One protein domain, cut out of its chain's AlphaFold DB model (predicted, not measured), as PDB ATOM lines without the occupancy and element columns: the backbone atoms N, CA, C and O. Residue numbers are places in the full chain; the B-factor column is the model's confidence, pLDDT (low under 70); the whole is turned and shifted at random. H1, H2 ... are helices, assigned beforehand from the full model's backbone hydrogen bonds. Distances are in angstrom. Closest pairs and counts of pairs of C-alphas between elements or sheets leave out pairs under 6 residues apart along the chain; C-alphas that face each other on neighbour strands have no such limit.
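What this domain is: This is residues 2 to 113 of the 245 residues of an uncharacterized protein of Pirellulaceae bacterium (UniProt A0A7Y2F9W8). Two long helices, H1 and H3, make a narrow V, crossed by packing near the start of H1 and the end of H3 and opening toward the other end, where the tip of a long loop around Phe 56 fits between them. At the closed end H4 turns off sideways, with residues 108 to 113 sticking out, while the tail from Asn 2 adds length at that same end; short H2 and the rest of the loop make the other end. The printed part has 112 residues with four named helices, in the order H1, H2, H3, H4, and no named strand; the class is all helix. The whole is only just extended, close to loose, with a radius of gyration of the C-alphas of 20.2 A, and its C-alphas span 68 by 30 by 19 A.

Where its parts are: Begin at Asn 2 and go on to C-alpha 10 at (-3.678, -15.952, 52.520), where H1 starts; it covers residues 10 to 36 and is 38.4 A long. Next comes H2, residues 41 to 44. Residues 45 to 73 hold no named element, but look there for a short antiparallel pairing of residues 53 to 54 with 61 to 62. Find C-alpha 74 at (-8.850, 3.512, 26.186); from there H3 runs through residues 74 to 97, 34.0 A long. H4, residues 99 to 111, is 18.3 A long and ends at C-alpha 111, (16.740, -20.004, 58.270).

How they stand to each other: Start with H1 and H3, which touch with 52 pairs of C-alphas within 8 A. Their closest C-alphas are those of Gly 17 and Gly 92, 3.7 A apart. They run opposite ways at a steep tilt of 43 degrees, centre to centre 8.0 A. H1 and H4 are close but not clearly touching, about perpendicular at 87 degrees; their closest C-alphas, those of Lys 10 and Ser 99, are 5.9 A apart. H3 and H4 meet only through their link. H2 is apart from H1, H3 and H4. In the backbone of H3 and H4 each O i to N i+4 pair is within hydrogen-bond range, and in H1 21 of 23 are; H2 is too short for such a pair, and its one O i to N i+3 pair is within range.

The domain as a whole: The two C-alphas farthest apart are those of Asn 2 and Thr 49, 68.5 A. The printed part runs from residue 2 to 113 with no cut. The links H1 to H2 and H3 to H4 are tight; the link H2 to H3, 29 residues, is long. The mean pLDDT of the printed part is 85.5; look for values under 70 at residues 2 to 7, 48 to 49, 66 to 70 and 110 to 113.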
ATOM      1  N   ASN A   2       2.458 -20.644  71.765       36.25
ATOM      2  CA  ASN A   2       3.441 -20.653  70.678       36.25
ATOM      3  C   ASN A   2       3.338 -19.356  69.862       36.25
ATOM      4  O   ASN A   2       2.470 -19.250  69.002       36.25
ATOM      5  N   GLU A   3       4.236 -18.401  70.092       45.12
ATOM      6  CA  GLU A   3       4.466 -17.240  69.208       45.12
ATOM      7  C   GLU A   3       5.485 -17.556  68.090       45.12
ATOM      8  O   GLU A   3       6.285 -16.719  67.684       45.12
ATOM      9  N   GLY A   4       5.502 -18.795  67.593       42.66
ATOM     10  CA  GLY A   4       6.504 -19.263  66.633       42.66
ATOM     11  C   GLY A   4       5.933 -19.414  65.228       42.66
ATOM     12  O   GLY A   4       5.181 -20.349  64.984       42.66
ATOM     13  N   MET A   5       6.366 -18.540  64.313       50.34
ATOM     14  CA  MET A   5       6.099 -18.523  62.862       50.34
ATOM     15  C   MET A   5       4.748 -17.932  62.429       50.34
ATOM     16  O   MET A   5       3.866 -18.624  61.918       50.34
ATOM     17  N   ALA A   6       4.616 -16.607  62.531       56.72
ATOM     18  CA  ALA A   6       3.634 -15.862  61.746       56.72
ATOM     19  C   ALA A   6       4.016 -15.926  60.252       56.72
ATOM     20  O   ALA A   6       4.702 -15.050  59.732       56.72
ATOM     21  N   GLY A   7       3.635 -17.013  59.576       66.62
ATOM     22  CA  GLY A   7       3.735 -17.116  58.121       66.62
ATOM     23  C   GLY A   7       2.834 -16.090  57.430       66.62
ATOM     24  O   GLY A   7       1.841 -15.639  58.007       66.62
ATOM     25  N   ASP A   8       3.155 -15.742  56.183       83.94
ATOM     26  CA  ASP A   8       2.359 -14.787  55.412       83.94
ATOM     27  C   ASP A   8       0.891 -15.250  55.306       83.94
ATOM     28  O   ASP A   8       0.573 -16.429  55.104       83.94
ATOM     29  N   SER A   9      -0.030 -14.300  55.436       91.44
ATOM     30  CA  SER A   9      -1.474 -14.528  55.343       91.44
ATOM     31  C   SER A   9      -1.907 -14.947  53.931       91.44
ATOM     32  O   SER A   9      -1.273 -14.617  52.926       91.44
ATOM     33  N   LYS A  10      -3.068 -15.610  53.822       92.12
ATOM     34  CA  LYS A  10      -3.678 -15.952  52.520       92.12
ATOM     35  C   LYS A  10      -3.885 -14.727  51.624       92.12
ATOM     36  O   LYS A  10      -3.719 -14.833  50.415       92.12
ATOM     37  N   LEU A  11      -4.215 -13.575  52.212       92.88
ATOM     38  CA  LEU A  11      -4.387 -12.323  51.476       92.88
ATOM     39  C   LEU A  11      -3.066 -11.845  50.855       92.88
ATOM     40  O   LEU A  11      -3.048 -11.458  49.693       92.88
ATOM     41  N   GLN A  12      -1.953 -11.921  51.589       92.00
ATOM     42  CA  GLN A  12      -0.634 -11.575  51.046       92.00
ATOM     43  C   GLN A  12      -0.242 -12.505  49.891       92.00
ATOM     44  O   GLN A  12       0.237 -12.031  48.861       92.00
ATOM     45  N   TRP A  13      -0.506 -13.810  50.015       92.94
ATOM     46  CA  TRP A  13      -0.290 -14.767  48.924       92.94
ATOM     47  C   TRP A  13      -1.181 -14.509  47.711       92.94
ATOM     48  O   TRP A  13      -0.700 -14.592  46.582       92.94
ATOM     49  N   PHE A  14      -2.442 -14.133  47.936       96.00
ATOM     50  CA  PHE A  14      -3.345 -13.714  46.870       96.00
ATOM     51  C   PHE A  14      -2.788 -12.505  46.118       96.00
ATOM     52  O   PHE A  14      -2.647 -12.561  44.902       96.00
ATOM     53  N   VAL A  15      -2.399 -11.441  46.830       92.94
ATOM     54  CA  VAL A  15      -1.845 -10.220  46.220       92.94
ATOM     55  C   VAL A  15      -0.578 -10.522  45.417       92.94
ATOM     56  O   VAL A  15      -0.449 -10.061  44.284       92.94
ATOM     57  N   ARG A  16       0.335 -11.340  45.957       89.12
ATOM     58  CA  ARG A  16       1.561 -11.744  45.251       89.12
ATOM     59  C   ARG A  16       1.258 -12.550  43.989       89.12
ATOM     60  O   ARG A  16       1.813 -12.247  42.938       89.12
ATOM     61  N   GLY A  17       0.374 -13.544  44.070       92.62
ATOM     62  CA  GLY A  17      -0.010 -14.337  42.900       92.62
ATOM     63  C   GLY A  17      -0.730 -13.497  41.840       92.62
ATOM     64  O   GLY A  17      -0.433 -13.632  40.655       92.62
ATOM     65  N   THR A  18      -1.581 -12.556  42.257       94.94
ATOM     66  CA  THR A  18      -2.220 -11.591  41.353       94.94
ATOM     67  C   THR A  18      -1.196 -10.724  40.637       94.94
ATOM     68  O   THR A  18      -1.259 -10.607  39.414       94.94
ATOM     69  N   ALA A  19      -0.204 -10.193  41.356       89.50
ATOM     70  CA  ALA A  19       0.880  -9.427  40.748       89.50
ATOM     71  C   ALA A  19       1.659 -10.255  39.710       89.50
ATOM     72  O   ALA A  19       1.928  -9.761  38.618       89.50
ATOM     73  N   VAL A  20       1.964 -11.526  39.998       90.31
ATOM     74  CA  VAL A  20       2.632 -12.431  39.041       90.31
ATOM     75  C   VAL A  20       1.785 -12.655  37.786       90.31
ATOM     76  O   VAL A  20       2.306 -12.573  36.671       90.31
ATOM     77  N   GLY A  21       0.481 -12.905  37.934       93.12
ATOM     78  CA  GLY A  21      -0.411 -13.082  36.786       93.12
ATOM     79  C   GLY A  21      -0.539 -11.808  35.942       93.12
ATOM     80  O   GLY A  21      -0.429 -11.873  34.719       93.12
ATOM     81  N   MET A  22      -0.658 -10.639  36.577       92.56
ATOM     82  CA  MET A  22      -0.681  -9.350  35.876       92.56
ATOM     83  C   MET A  22       0.641  -9.055  35.154       92.56
ATOM     84  O   MET A  22       0.616  -8.622  34.006       92.56
ATOM     85  N   LEU A  23       1.793  -9.335  35.775       90.44
ATOM     86  CA  LEU A  23       3.109  -9.197  35.136       90.44
ATOM     87  C   LEU A  23       3.258 -10.125  33.926       90.44
ATOM     88  O   LEU A  23       3.794  -9.720  32.897       90.44
ATOM     89  N   THR A  24       2.742 -11.350  34.025       92.69
ATOM     90  CA  THR A  24       2.726 -12.304  32.907       92.69
ATOM     91  C   THR A  24       1.890 -11.760  31.749       92.69
ATOM     92  O   THR A  24       2.320 -11.802  30.600       92.69
ATOM     93  N   MET A  25       0.729 -11.176  32.045       95.38
ATOM     94  CA  MET A  25      -0.123 -10.546  31.038       95.38
ATOM     95  C   MET A  25       0.503  -9.287  30.434       95.38
ATOM     96  O   MET A  25       0.413  -9.097  29.225       95.38
ATOM     97  N   ALA A  26       1.201  -8.471  31.226       91.44
ATOM     98  CA  ALA A  26       1.965  -7.330  30.725       91.44
ATOM     99  C   ALA A  26       3.095  -7.772  29.779       91.44
ATOM    100  O   ALA A  26       3.287  -7.165  28.727       91.44
ATOM    101  N   MET A  27       3.792  -8.866  30.108       93.75
ATOM    102  CA  MET A  27       4.780  -9.490  29.225       93.75
ATOM    103  C   MET A  27       4.146  -9.974  27.917       93.75
ATOM    104  O   MET A  27       4.681  -9.681  26.854       93.75
ATOM    105  N   ILE A  28       3.018 -10.690  27.967       96.19
ATOM    106  CA  ILE A  28       2.324 -11.161  26.756       96.19
ATOM    107  C   ILE A  28       1.857  -9.971  25.909       96.19
ATOM    108  O   ILE A  28       2.025  -9.981  24.693       96.19
ATOM    109  N   ASN A  29       1.327  -8.924  26.546       94.06
ATOM    110  CA  ASN A  29       0.949  -7.685  25.878       94.06
ATOM    111  C   ASN A  29       2.155  -7.049  25.174       94.06
ATOM    112  O   ASN A  29       2.062  -6.748  23.994       94.06
ATOM    113  N   ALA A  30       3.305  -6.927  25.837       93.69
ATOM    114  CA  ALA A  30       4.534  -6.436  25.211       93.69
ATOM    115  C   ALA A  30       4.997  -7.322  24.036       93.69
ATOM    116  O   ALA A  30       5.276  -6.820  22.952       93.69
ATOM    117  N   ILE A  31       5.007  -8.648  24.207       95.25
ATOM    118  CA  ILE A  31       5.380  -9.594  23.144       95.25
ATOM    119  C   ILE A  31       4.436  -9.486  21.941       95.25
ATOM    120  O   ILE A  31       4.875  -9.652  20.804       95.25
ATOM    121  N   SER A  32       3.155  -9.171  22.168       95.94
ATOM    122  CA  SER A  32       2.171  -9.044  21.092       95.94
ATOM    123  C   SER A  32       2.573  -8.022  20.032       95.94
ATOM    124  O   SER A  32       2.240  -8.234  18.873       95.94
ATOM    125  N   TYR A  33       3.346  -6.988  20.386       94.56
ATOM    126  CA  TYR A  33       3.875  -6.040  19.407       94.56
ATOM    127  C   TYR A  33       4.764  -6.723  18.373       94.56
ATOM    128  O   TYR A  33       4.543  -6.588  17.177       94.56
ATOM    129  N   PHE A  34       5.724  -7.535  18.816       93.56
ATOM    130  CA  PHE A  34       6.635  -8.227  17.902       93.56
ATOM    131  C   PHE A  34       5.912  -9.252  17.022       93.56
ATOM    132  O   PHE A  34       6.357  -9.548  15.922       93.56
ATOM    133  N   LEU A  35       4.788  -9.791  17.499       94.00
ATOM    134  CA  LEU A  35       3.985 -10.754  16.746       94.00
ATOM    135  C   LEU A  35       2.984 -10.099  15.788       94.00
ATOM    136  O   LEU A  35       2.558 -10.751  14.836       94.00
ATOM    137  N   ARG A  36       2.554  -8.862  16.059       93.12
ATOM    138  CA  ARG A  36       1.499  -8.175  15.300       93.12
ATOM    139  C   ARG A  36       2.018  -7.076  14.376       93.12
ATOM    140  O   ARG A  36       1.311  -6.721  13.437       93.12
ATOM    141  N   SER A  37       3.199  -6.534  14.647       91.62
ATOM    142  CA  SER A  37       3.833  -5.502  13.827       91.62
ATOM    143  C   SER A  37       4.601  -6.123  12.662       91.62
ATOM    144  O   SER A  37       5.300  -7.121  12.833       91.62
ATOM    145  N   GLU A  38       4.485  -5.516  11.482       90.06
ATOM    146  CA  GLU A  38       5.140  -5.976  10.248       90.06
ATOM    147  C   GLU A  38       6.650  -5.698  10.241       90.06
ATOM    148  O   GLU A  38       7.430  -6.450   9.657       90.06
ATOM    149  N   HIS A  39       7.066  -4.628  10.915       87.62
ATOM    150  CA  HIS A  39       8.458  -4.249  11.138       87.62
ATOM    151  C   HIS A  39       8.604  -3.664  12.547       87.62
ATOM    152  O   HIS A  39       7.614  -3.330  13.197       87.62
ATOM    153  N   TRP A  40       9.843  -3.588  13.036       88.94
ATOM    154  CA  TRP A  40      10.176  -3.035  14.359       88.94
ATOM    155  C   TRP A  40      11.225  -1.919  14.262       88.94
ATOM    156  O   TRP A  40      11.810  -1.521  15.270       88.94
ATOM    157  N   GLY A  41      11.506  -1.452  13.041       85.50
ATOM    158  CA  GLY A  41      12.551  -0.468  12.763       85.50
ATOM    159  C   GLY A  41      12.260   0.887  13.407       85.50
ATOM    160  O   GLY A  41      13.191   1.581  13.823       85.50
ATOM    161  N   SER A  42      10.980   1.223  13.599       86.12
ATOM    162  CA  SER A  42      10.591   2.476  14.254       86.12
ATOM    163  C   SER A  42      11.100   2.587  15.686       86.12
ATOM    164  O   SER A  42      11.377   3.693  16.141       86.12
ATOM    165  N   LEU A  43      11.324   1.458  16.374       86.69
ATOM    166  CA  LEU A  43      11.895   1.443  17.720       86.69
ATOM    167  C   LEU A  43      13.337   1.968  17.746       86.69
ATOM    168  O   LEU A  43      13.843   2.312  18.806       86.69
ATOM    169  N   VAL A  44      14.019   2.031  16.604       88.62
ATOM    170  CA  VAL A  44      15.420   2.467  16.508       88.62
ATOM    171  C   VAL A  44      15.608   3.644  15.549       88.62
ATOM    172  O   VAL A  44      16.735   3.949  15.164       88.62
ATOM    173  N   GLY A  45      14.512   4.320  15.192       82.69
ATOM    174  CA  GLY A  45      14.527   5.523  14.358       82.69
ATOM    175  C   GLY A  45      14.391   5.277  12.856       82.69
ATOM    176  O   GLY A  45      14.525   6.227  12.091       82.69
ATOM    177  N   ASP A  46      14.099   4.052  12.412       84.12
ATOM    178  CA  ASP A  46      13.730   3.808  11.013       84.12
ATOM    179  C   ASP A  46      12.265   4.209  10.783       84.12
ATOM    180  O   ASP A  46      11.355   3.722  11.451       84.12
ATOM    181  N   HIS A  47      12.023   5.125   9.849       73.06
ATOM    182  CA  HIS A  47      10.686   5.634   9.526       73.06
ATOM    183  C   HIS A  47       9.994   4.824   8.418       73.06
ATOM    184  O   HIS A  47       9.130   5.347   7.711       73.06
ATOM    185  N   SER A  48      10.388   3.561   8.227       68.69
ATOM    186  CA  SER A  48       9.784   2.673   7.237       68.69
ATOM    187  C   SER A  48       8.260   2.604   7.393       68.69
ATOM    188  O   SER A  48       7.742   2.382   8.487       68.69
ATOM    189  N   THR A  49       7.529   2.759   6.288       64.12
ATOM    190  CA  THR A  49       6.065   2.669   6.285       64.12
ATOM    191  C   THR A  49       5.635   1.215   6.401       64.12
ATOM    192  O   THR A  49       5.764   0.446   5.448       64.12
ATOM    193  N   GLY A  50       5.088   0.842   7.545       72.50
ATOM    194  CA  GLY A  50       4.435  -0.447   7.725       72.50
ATOM    195  C   GLY A  50       3.666  -0.473   9.031       72.50
ATOM    196  O   GLY A  50       3.881   0.373   9.901       72.50
ATOM    197  N   ARG A  51       2.727  -1.404   9.142       86.12
ATOM    198  CA  ARG A  51       1.732  -1.359  10.209       86.12
ATOM    199  C   ARG A  51       2.301  -1.935  11.499       86.12
ATOM    200  O   ARG A  51       2.727  -3.091  11.539       86.12
ATOM    201  N   GLU A  52       2.258  -1.150  12.566       90.06
ATOM    202  CA  GLU A  52       2.610  -1.601  13.910       90.06
ATOM    203  C   GLU A  52       1.368  -1.651  14.783       90.06
ATOM    204  O   GLU A  52       0.482  -0.808  14.664       90.06
ATOM    205  N   SER A  53       1.290  -2.627  15.679       92.62
ATOM    206  CA  SER A  53       0.192  -2.673  16.639       92.62
ATOM    207  C   SER A  53       0.602  -3.364  17.925       92.62
ATOM    208  O   SER A  53       1.440  -4.259  17.939       92.62
ATOM    209  N   LEU A  54      -0.007  -2.944  19.026       92.62
ATOM    210  CA  LEU A  54       0.228  -3.451  20.366       92.62
ATOM    211  C   LEU A  54      -1.117  -3.786  21.003       92.62
ATOM    212  O   LEU A  54      -2.078  -3.022  20.902       92.62
ATOM    213  N   GLY A  55      -1.178  -4.915  21.703       92.94
ATOM    214  CA  GLY A  55      -2.308  -5.232  22.561       92.94
ATOM    215  C   GLY A  55      -2.596  -6.722  22.655       92.94
ATOM    216  O   GLY A  55      -2.645  -7.427  21.645       92.94
ATOM    217  N   PHE A  56      -2.842  -7.201  23.873       95.25
ATOM    218  CA  PHE A  56      -3.361  -8.540  24.113       95.25
ATOM    219  C   PHE A  56      -4.315  -8.582  25.323       95.25
ATOM    220  O   PHE A  56      -3.951  -8.091  26.395       95.25
ATOM    221  N   PRO A  57      -5.489  -9.235  25.207       94.25
ATOM    222  CA  PRO A  57      -5.980  -9.950  24.020       94.25
ATOM    223  C   PRO A  57      -6.446  -9.025  22.883       94.25
ATOM    224  O   PRO A  57      -6.353  -9.401  21.711       94.25
ATOM    225  N   LEU A  58      -6.886  -7.809  23.205       96.00
ATOM    226  CA  LEU A  58      -7.406  -6.835  22.243       96.00
ATOM    227  C   LEU A  58      -6.318  -5.836  21.838       96.00
ATOM    228  O   LEU A  58      -5.406  -5.572  22.619       96.00
ATOM    229  N   VAL A  59      -6.402  -5.297  20.617       93.88
ATOM    230  CA  VAL A  59      -5.518  -4.207  20.161       93.88
ATOM    231  C   VAL A  59      -5.813  -2.965  21.001       93.88
ATOM    232  O   VAL A  59      -6.971  -2.587  21.122       93.88
ATOM    233  N   VAL A  60      -4.785  -2.347  21.579       92.19
ATOM    234  CA  VAL A  60      -4.907  -1.085  22.341       92.19
ATOM    235  C   VAL A  60      -4.284   0.090  21.605       92.19
ATOM    236  O   VAL A  60      -4.613   1.238  21.884       92.19
ATOM    237  N   TRP A  61      -3.361  -0.196  20.695       91.31
ATOM    238  CA  TRP A  61      -2.610   0.801  19.957       91.31
ATOM    239  C   TRP A  61      -2.282   0.251  18.565       91.31
ATOM    240  O   TRP A  61      -1.884  -0.911  18.441       91.31
ATOM    241  N   GLU A  62      -2.450   1.068  17.530       89.06
ATOM    242  CA  GLU A  62      -2.127   0.750  16.138       89.06
ATOM    243  C   GLU A  62      -1.592   2.006  15.443       89.06
ATOM    244  O   GLU A  62      -2.143   3.098  15.591       89.06
ATOM    245  N   ASP A  63      -0.503   1.852  14.695       83.62
ATOM    246  CA  ASP A  63       0.139   2.942  13.967       83.62
ATOM    247  C   ASP A  63      -0.756   3.457  12.831       83.62
ATOM    248  O   ASP A  63      -1.469   2.693  12.176       83.62
ATOM    249  N   GLY A  64      -0.754   4.773  12.606       75.94
ATOM    250  CA  GLY A  64      -1.608   5.421  11.604       75.94
ATOM    251  C   GLY A  64      -3.091   5.538  11.985       75.94
ATOM    252  O   GLY A  64      -3.831   6.248  11.305       75.94
ATOM    253  N   GLN A  65      -3.531   4.920  13.087       71.75
ATOM    254  CA  GLN A  65      -4.863   5.136  13.646       71.75
ATOM    255  C   GLN A  65      -4.803   6.136  14.797       71.75
ATOM    256  O   GLN A  65      -4.354   5.839  15.901       71.75
ATOM    257  N   THR A  66      -5.300   7.346  14.559       62.81
ATOM    258  CA  THR A  66      -5.580   8.278  15.652       62.81
ATOM    259  C   THR A  66      -6.957   7.933  16.218       62.81
ATOM    260  O   THR A  66      -7.966   8.163  15.549       62.81
ATOM    261  N   TYR A  67      -7.028   7.392  17.438       67.06
ATOM    262  CA  TYR A  67      -8.287   7.015  18.095       67.06
ATOM    263  C   TYR A  67      -9.061   8.264  18.550       67.06
ATOM    264  O   TYR A  67      -9.121   8.596  19.732       67.06
ATOM    265  N   GLY A  68      -9.605   9.028  17.597       60.41
ATOM    266  CA  GLY A  68     -10.346  10.265  17.868       60.41
ATOM    267  C   GLY A  68      -9.500  11.366  18.522       60.41
ATOM    268  O   GLY A  68     -10.002  12.100  19.367       60.41
ATOM    269  N   GLY A  69      -8.212  11.457  18.176       60.72
ATOM    270  CA  GLY A  69      -7.249  12.370  18.815       60.72
ATOM    271  C   GLY A  69      -6.526  11.774  20.027       60.72
ATOM    272  O   GLY A  69      -5.650  12.423  20.592       60.72
ATOM    273  N   MET A  70      -6.861  10.542  20.418       58.25
ATOM    274  CA  MET A  70      -6.159   9.798  21.460       58.25
ATOM    275  C   MET A  70      -5.151   8.838  20.824       58.25
ATOM    276  O   MET A  70      -5.446   8.181  19.828       58.25
ATOM    277  N   PHE A  71      -3.957   8.748  21.410       72.81
ATOM    278  CA  PHE A  71      -2.908   7.841  20.936       72.81
ATOM    279  C   PHE A  71      -3.215   6.369  21.249       72.81
ATOM    280  O   PHE A  71      -2.612   5.497  20.650       72.81
ATOM    281  N   VAL A  72      -4.153   6.076  22.158       83.88
ATOM    282  CA  VAL A  72      -4.505   4.722  22.622       83.88
ATOM    283  C   VAL A  72      -6.027   4.563  22.647       83.88
ATOM    284  O   VAL A  72      -6.746   5.490  23.031       83.88
ATOM    285  N   ASP A  73      -6.520   3.374  22.302       90.19
ATOM    286  CA  ASP A  73      -7.917   2.976  22.490       90.19
ATOM    287  C   ASP A  73      -8.168   2.651  23.975       90.19
ATOM    288  O   ASP A  73      -7.937   1.535  24.451       90.19
ATOM    289  N   TYR A  74      -8.591   3.657  24.748       90.56
ATOM    290  CA  TYR A  74      -8.850   3.512  26.186       90.56
ATOM    291  C   TYR A  74      -9.888   2.434  26.540       90.56
ATOM    292  O   TYR A  74      -9.652   1.706  27.508       90.56
ATOM    293  N   PRO A  75     -11.016   2.289  25.814       92.56
ATOM    294  CA  PRO A  75     -11.913   1.151  25.997       92.56
ATOM    295  C   PRO A  75     -11.196  -0.199  25.906       92.56
ATOM    296  O   PRO A  75     -11.323  -1.023  26.817       92.56
ATOM    297  N   MET A  76     -10.398  -0.416  24.856       93.62
ATOM    298  CA  MET A  76      -9.659  -1.671  24.695       93.62
ATOM    299  C   MET A  76      -8.574  -1.839  25.762       93.62
ATOM    300  O   MET A  76      -8.390  -2.940  26.285       93.62
ATOM    301  N   LEU A  77      -7.901  -0.752  26.158       93.06
ATOM    302  CA  LEU A  77      -6.949  -0.757  27.271       93.06
ATOM    303  C   LEU A  77      -7.624  -1.196  28.578       93.06
ATOM    304  O   LEU A  77      -7.084  -2.034  29.301       93.06
ATOM    305  N   GLY A  78      -8.820  -0.674  28.860       94.56
ATOM    306  CA  GLY A  78      -9.621  -1.050  30.022       94.56
ATOM    307  C   GLY A  78     -10.007  -2.528  30.006       94.56
ATOM    308  O   GLY A  78      -9.849  -3.216  31.015       94.56
ATOM    309  N   LEU A  79     -10.442  -3.050  28.856       96.62
ATOM    310  CA  LEU A  79     -10.760  -4.472  28.698       96.62
ATOM    311  C   LEU A  79      -9.528  -5.369  28.883       96.62
ATOM    312  O   LEU A  79      -9.615  -6.381  29.581       96.62
ATOM    313  N   ASN A  80      -8.371  -4.986  28.339       95.56
ATOM    314  CA  ASN A  80      -7.121  -5.717  28.557       95.56
ATOM    315  C   ASN A  80      -6.699  -5.693  30.030       95.56
ATOM    316  O   ASN A  80      -6.270  -6.719  30.557       95.56
ATOM    317  N   LEU A  81      -6.860  -4.560  30.722       95.56
ATOM    318  CA  LEU A  81      -6.571  -4.452  32.152       95.56
ATOM    319  C   LEU A  81      -7.501  -5.338  32.991       95.56
ATOM    320  O   LEU A  81      -7.037  -6.023  33.906       95.56
ATOM    321  N   LEU A  82      -8.798  -5.367  32.673       97.44
ATOM    322  CA  LEU A  82      -9.763  -6.255  33.326       97.44
ATOM    323  C   LEU A  82      -9.407  -7.722  33.092       97.44
ATOM    324  O   LEU A  82      -9.388  -8.507  34.040       97.44
ATOM    325  N   PHE A  83      -9.057  -8.081  31.858       97.31
ATOM    326  CA  PHE A  83      -8.616  -9.430  31.525       97.31
ATOM    327  C   PHE A  83      -7.334  -9.808  32.283       97.31
ATOM    328  O   PHE A  83      -7.264 -10.873  32.895       97.31
ATOM    329  N   ALA A  84      -6.345  -8.912  32.331       96.12
ATOM    330  CA  ALA A  84      -5.112  -9.125  33.081       96.12
ATOM    331  C   ALA A  84      -5.363  -9.286  34.586       96.12
ATOM    332  O   ALA A  84      -4.769 -10.153  35.227       96.12
ATOM    333  N   THR A  85      -6.280  -8.492  35.139       97.25
ATOM    334  CA  THR A  85      -6.699  -8.579  36.544       97.25
ATOM    335  C   THR A  85      -7.416  -9.896  36.825       97.25
ATOM    336  O   THR A  85      -7.157 -10.521  37.849       97.25
ATOM    337  N   PHE A  86      -8.272 -10.357  35.911       97.88
ATOM    338  CA  PHE A  86      -8.963 -11.640  36.021       97.88
ATOM    339  C   PHE A  86      -7.980 -12.820  36.034       97.88
ATOM    340  O   PHE A  86      -8.020 -13.642  36.950       97.88
ATOM    341  N   ILE A  87      -7.041 -12.868  35.082       97.75
ATOM    342  CA  ILE A  87      -5.974 -13.881  35.062       97.75
ATOM    343  C   ILE A  87      -5.114 -13.787  36.328       97.75
ATOM    344  O   ILE A  87      -4.826 -14.805  36.960       97.75
ATOM    345  N   GLY A  88      -4.765 -12.567  36.746       96.88
ATOM    346  CA  GLY A  88      -4.108 -12.296  38.022       96.88
ATOM    347  C   GLY A  88      -4.850 -12.931  39.194       96.88
ATOM    348  O   GLY A  88      -4.268 -13.722  39.928       96.88
ATOM    349  N   ALA A  89      -6.145 -12.664  39.337       98.12
ATOM    350  CA  ALA A  89      -6.960 -13.189  40.425       98.12
ATOM    351  C   ALA A  89      -7.027 -14.727  40.437       98.12
ATOM    352  O   ALA A  89      -7.030 -15.320  41.518       98.12
ATOM    353  N   ILE A  90      -7.024 -15.389  39.271       98.19
ATOM    354  CA  ILE A  90      -6.931 -16.858  39.181       98.19
ATOM    355  C   ILE A  90      -5.602 -17.343  39.777       98.19
ATOM    356  O   ILE A  90      -5.597 -18.213  40.653       98.19
ATOM    357  N   VAL A  91      -4.476 -16.751  39.360       96.69
ATOM    358  CA  VAL A  91      -3.139 -17.097  39.878       96.69
ATOM    359  C   VAL A  91      -3.023 -16.775  41.372       96.69
ATOM    360  O   VAL A  91      -2.507 -17.585  42.141       96.69
ATOM    361  N   GLY A  92      -3.555 -15.633  41.809       96.38
ATOM    362  CA  GLY A  92      -3.639 -15.223  43.210       96.38
ATOM    363  C   GLY A  92      -4.419 -16.216  44.062       96.38
ATOM    364  O   GLY A  92      -3.947 -16.642  45.115       96.38
ATOM    365  N   THR A  93      -5.588 -16.649  43.591       97.81
ATOM    366  CA  THR A  93      -6.420 -17.642  44.287       97.81
ATOM    367  C   THR A  93      -5.694 -18.979  44.395       97.81
ATOM    368  O   THR A  93      -5.666 -19.589  45.467       97.81
ATOM    369  N   PHE A  94      -5.033 -19.408  43.316       96.81
ATOM    370  CA  PHE A  94      -4.211 -20.612  43.328       96.81
ATOM    371  C   PHE A  94      -3.066 -20.508  44.348       96.81
ATOM    372  O   PHE A  94      -2.922 -21.399  45.188       96.81
ATOM    373  N   ALA A  95      -2.313 -19.406  44.359       93.50
ATOM    374  CA  ALA A  95      -1.238 -19.169  45.325       93.50
ATOM    375  C   ALA A  95      -1.752 -19.150  46.775       93.50
ATOM    376  O   ALA A  95      -1.186 -19.814  47.644       93.50
ATOM    377  N   ALA A  96      -2.870 -18.470  47.037       94.81
ATOM    378  CA  ALA A  96      -3.498 -18.422  48.357       94.81
ATOM    379  C   ALA A  96      -3.984 -19.802  48.832       94.81
ATOM    380  O   ALA A  96      -3.872 -20.119  50.017       94.81
ATOM    381  N   SER A  97      -4.465 -20.660  47.922       95.81
ATOM    382  CA  SER A  97      -4.830 -22.050  48.245       95.81
ATOM    383  C   SER A  97      -3.625 -22.901  48.669       95.81
ATOM    384  O   SER A  97      -3.775 -23.899  49.373       95.81
ATOM    385  N   LYS A  98      -2.417 -22.481  48.274       92.69
ATOM    386  CA  LYS A  98      -1.134 -23.113  48.596       92.69
ATOM    387  C   LYS A  98      -0.329 -22.315  49.629       92.69
ATOM    388  O   LYS A  98       0.865 -22.553  49.773       92.69
ATOM    389  N   SER A  99      -0.956 -21.420  50.396       90.62
ATOM    390  CA  SER A  99      -0.247 -20.564  51.361       90.62
ATOM    391  C   SER A  99       0.553 -21.354  52.401       90.62
ATOM    392  O   SER A  99       1.668 -20.974  52.730       90.62
ATOM    393  N   THR A 100       0.019 -22.470  52.909       87.19
ATOM    394  CA  THR A 100       0.694 -23.290  53.931       87.19
ATOM    395  C   THR A 100       2.013 -23.893  53.432       87.19
ATOM    396  O   THR A 100       3.038 -23.616  54.052       87.19
ATOM    397  N   PRO A 101       2.056 -24.664  52.321       85.50
ATOM    398  CA  PRO A 101       3.326 -25.187  51.815       85.50
ATOM    399  C   PRO A 101       4.289 -24.075  51.380       85.50
ATOM    400  O   PRO A 101       5.493 -24.209  51.584       85.50
ATOM    401  N   LEU A 102       3.779 -22.961  50.840       86.38
ATOM    402  CA  LEU A 102       4.609 -21.815  50.460       86.38
ATOM    403  C   LEU A 102       5.239 -21.116  51.675       86.38
ATOM    404  O   LEU A 102       6.411 -20.752  51.625       86.38
ATOM    405  N   ASN A 103       4.505 -20.986  52.784       87.88
ATOM    406  CA  ASN A 103       5.029 -20.445  54.040       87.88
ATOM    407  C   ASN A 103       6.117 -21.337  54.639       87.88
ATOM    408  O   ASN A 103       7.149 -20.824  55.061       87.88
ATOM    409  N   VAL A 104       5.916 -22.659  54.640       85.75
ATOM    410  CA  VAL A 104       6.934 -23.616  55.111       85.75
ATOM    411  C   VAL A 104       8.202 -23.507  54.264       85.75
ATOM    412  O   VAL A 104       9.305 -23.409  54.800       85.75
ATOM    413  N   MET A 105       8.047 -23.442  52.940       81.81
ATOM    414  CA  MET A 105       9.166 -23.256  52.022       81.81
ATOM    415  C   MET A 105       9.896 -21.928  52.287       81.81
ATOM    416  O   MET A 105      11.119 -21.915  52.407       81.81
ATOM    417  N   MET A 106       9.172 -20.814  52.437       82.12
ATOM    418  CA  MET A 106       9.776 -19.514  52.750       82.12
ATOM    419  C   MET A 106      10.522 -19.513  54.086       82.12
ATOM    420  O   MET A 106      11.636 -18.996  54.142       82.12
ATOM    421  N   ALA A 107       9.942 -20.106  55.132       81.88
ATOM    422  CA  ALA A 107      10.579 -20.209  56.443       81.88
ATOM    423  C   ALA A 107      11.906 -20.977  56.351       81.88
ATOM    424  O   ALA A 107      12.936 -20.482  56.803       81.88
ATOM    425  N   SER A 108      11.916 -22.113  55.644       77.25
ATOM    426  CA  SER A 108      13.136 -22.906  55.442       77.25
ATOM    427  C   SER A 108      14.232 -22.158  54.668       77.25
ATOM    428  O   SER A 108      15.415 -22.338  54.947       77.25
ATOM    429  N   MET A 109      13.865 -21.276  53.730       71.38
ATOM    430  CA  MET A 109      14.824 -20.437  52.999       71.38
ATOM    431  C   MET A 109      15.363 -19.281  53.853       71.38
ATOM    432  O   MET A 109      16.498 -18.843  53.648       71.38
ATOM    433  N   HIS A 110      14.573 -18.787  54.809       66.75
ATOM    434  CA  HIS A 110      14.986 -17.710  55.706       66.75
ATOM    435  C   HIS A 110      16.000 -18.194  56.751       66.75
ATOM    436  O   HIS A 110      17.001 -17.515  56.971       66.75
ATOM    437  N   ASP A 111      15.818 -19.402  57.291       62.38
ATOM    438  CA  ASP A 111      16.740 -20.004  58.270       62.38
ATOM    439  C   ASP A 111      18.147 -20.279  57.705       62.38
ATOM    440  O   ASP A 111      19.120 -20.347  58.452       62.38
ATOM    441  N   HIS A 112      18.290 -20.381  56.379       54.88
ATOM    442  CA  HIS A 112      19.582 -20.570  55.705       54.88
ATOM    443  C   HIS A 112      20.260 -19.255  55.284       54.88
ATOM    444  O   HIS A 112      21.309 -19.281  54.636       54.88
ATOM    445  N   SER A 113      19.680 -18.099  55.617       47.09
ATOM    446  CA  SER A 113      20.275 -16.797  55.309       47.09
ATOM    447  C   SER A 113      21.123 -16.316  56.492       47.09
ATOM    448  O   SER A 113      20.557 -15.968  57.527       47.09
TER     449      SER A 113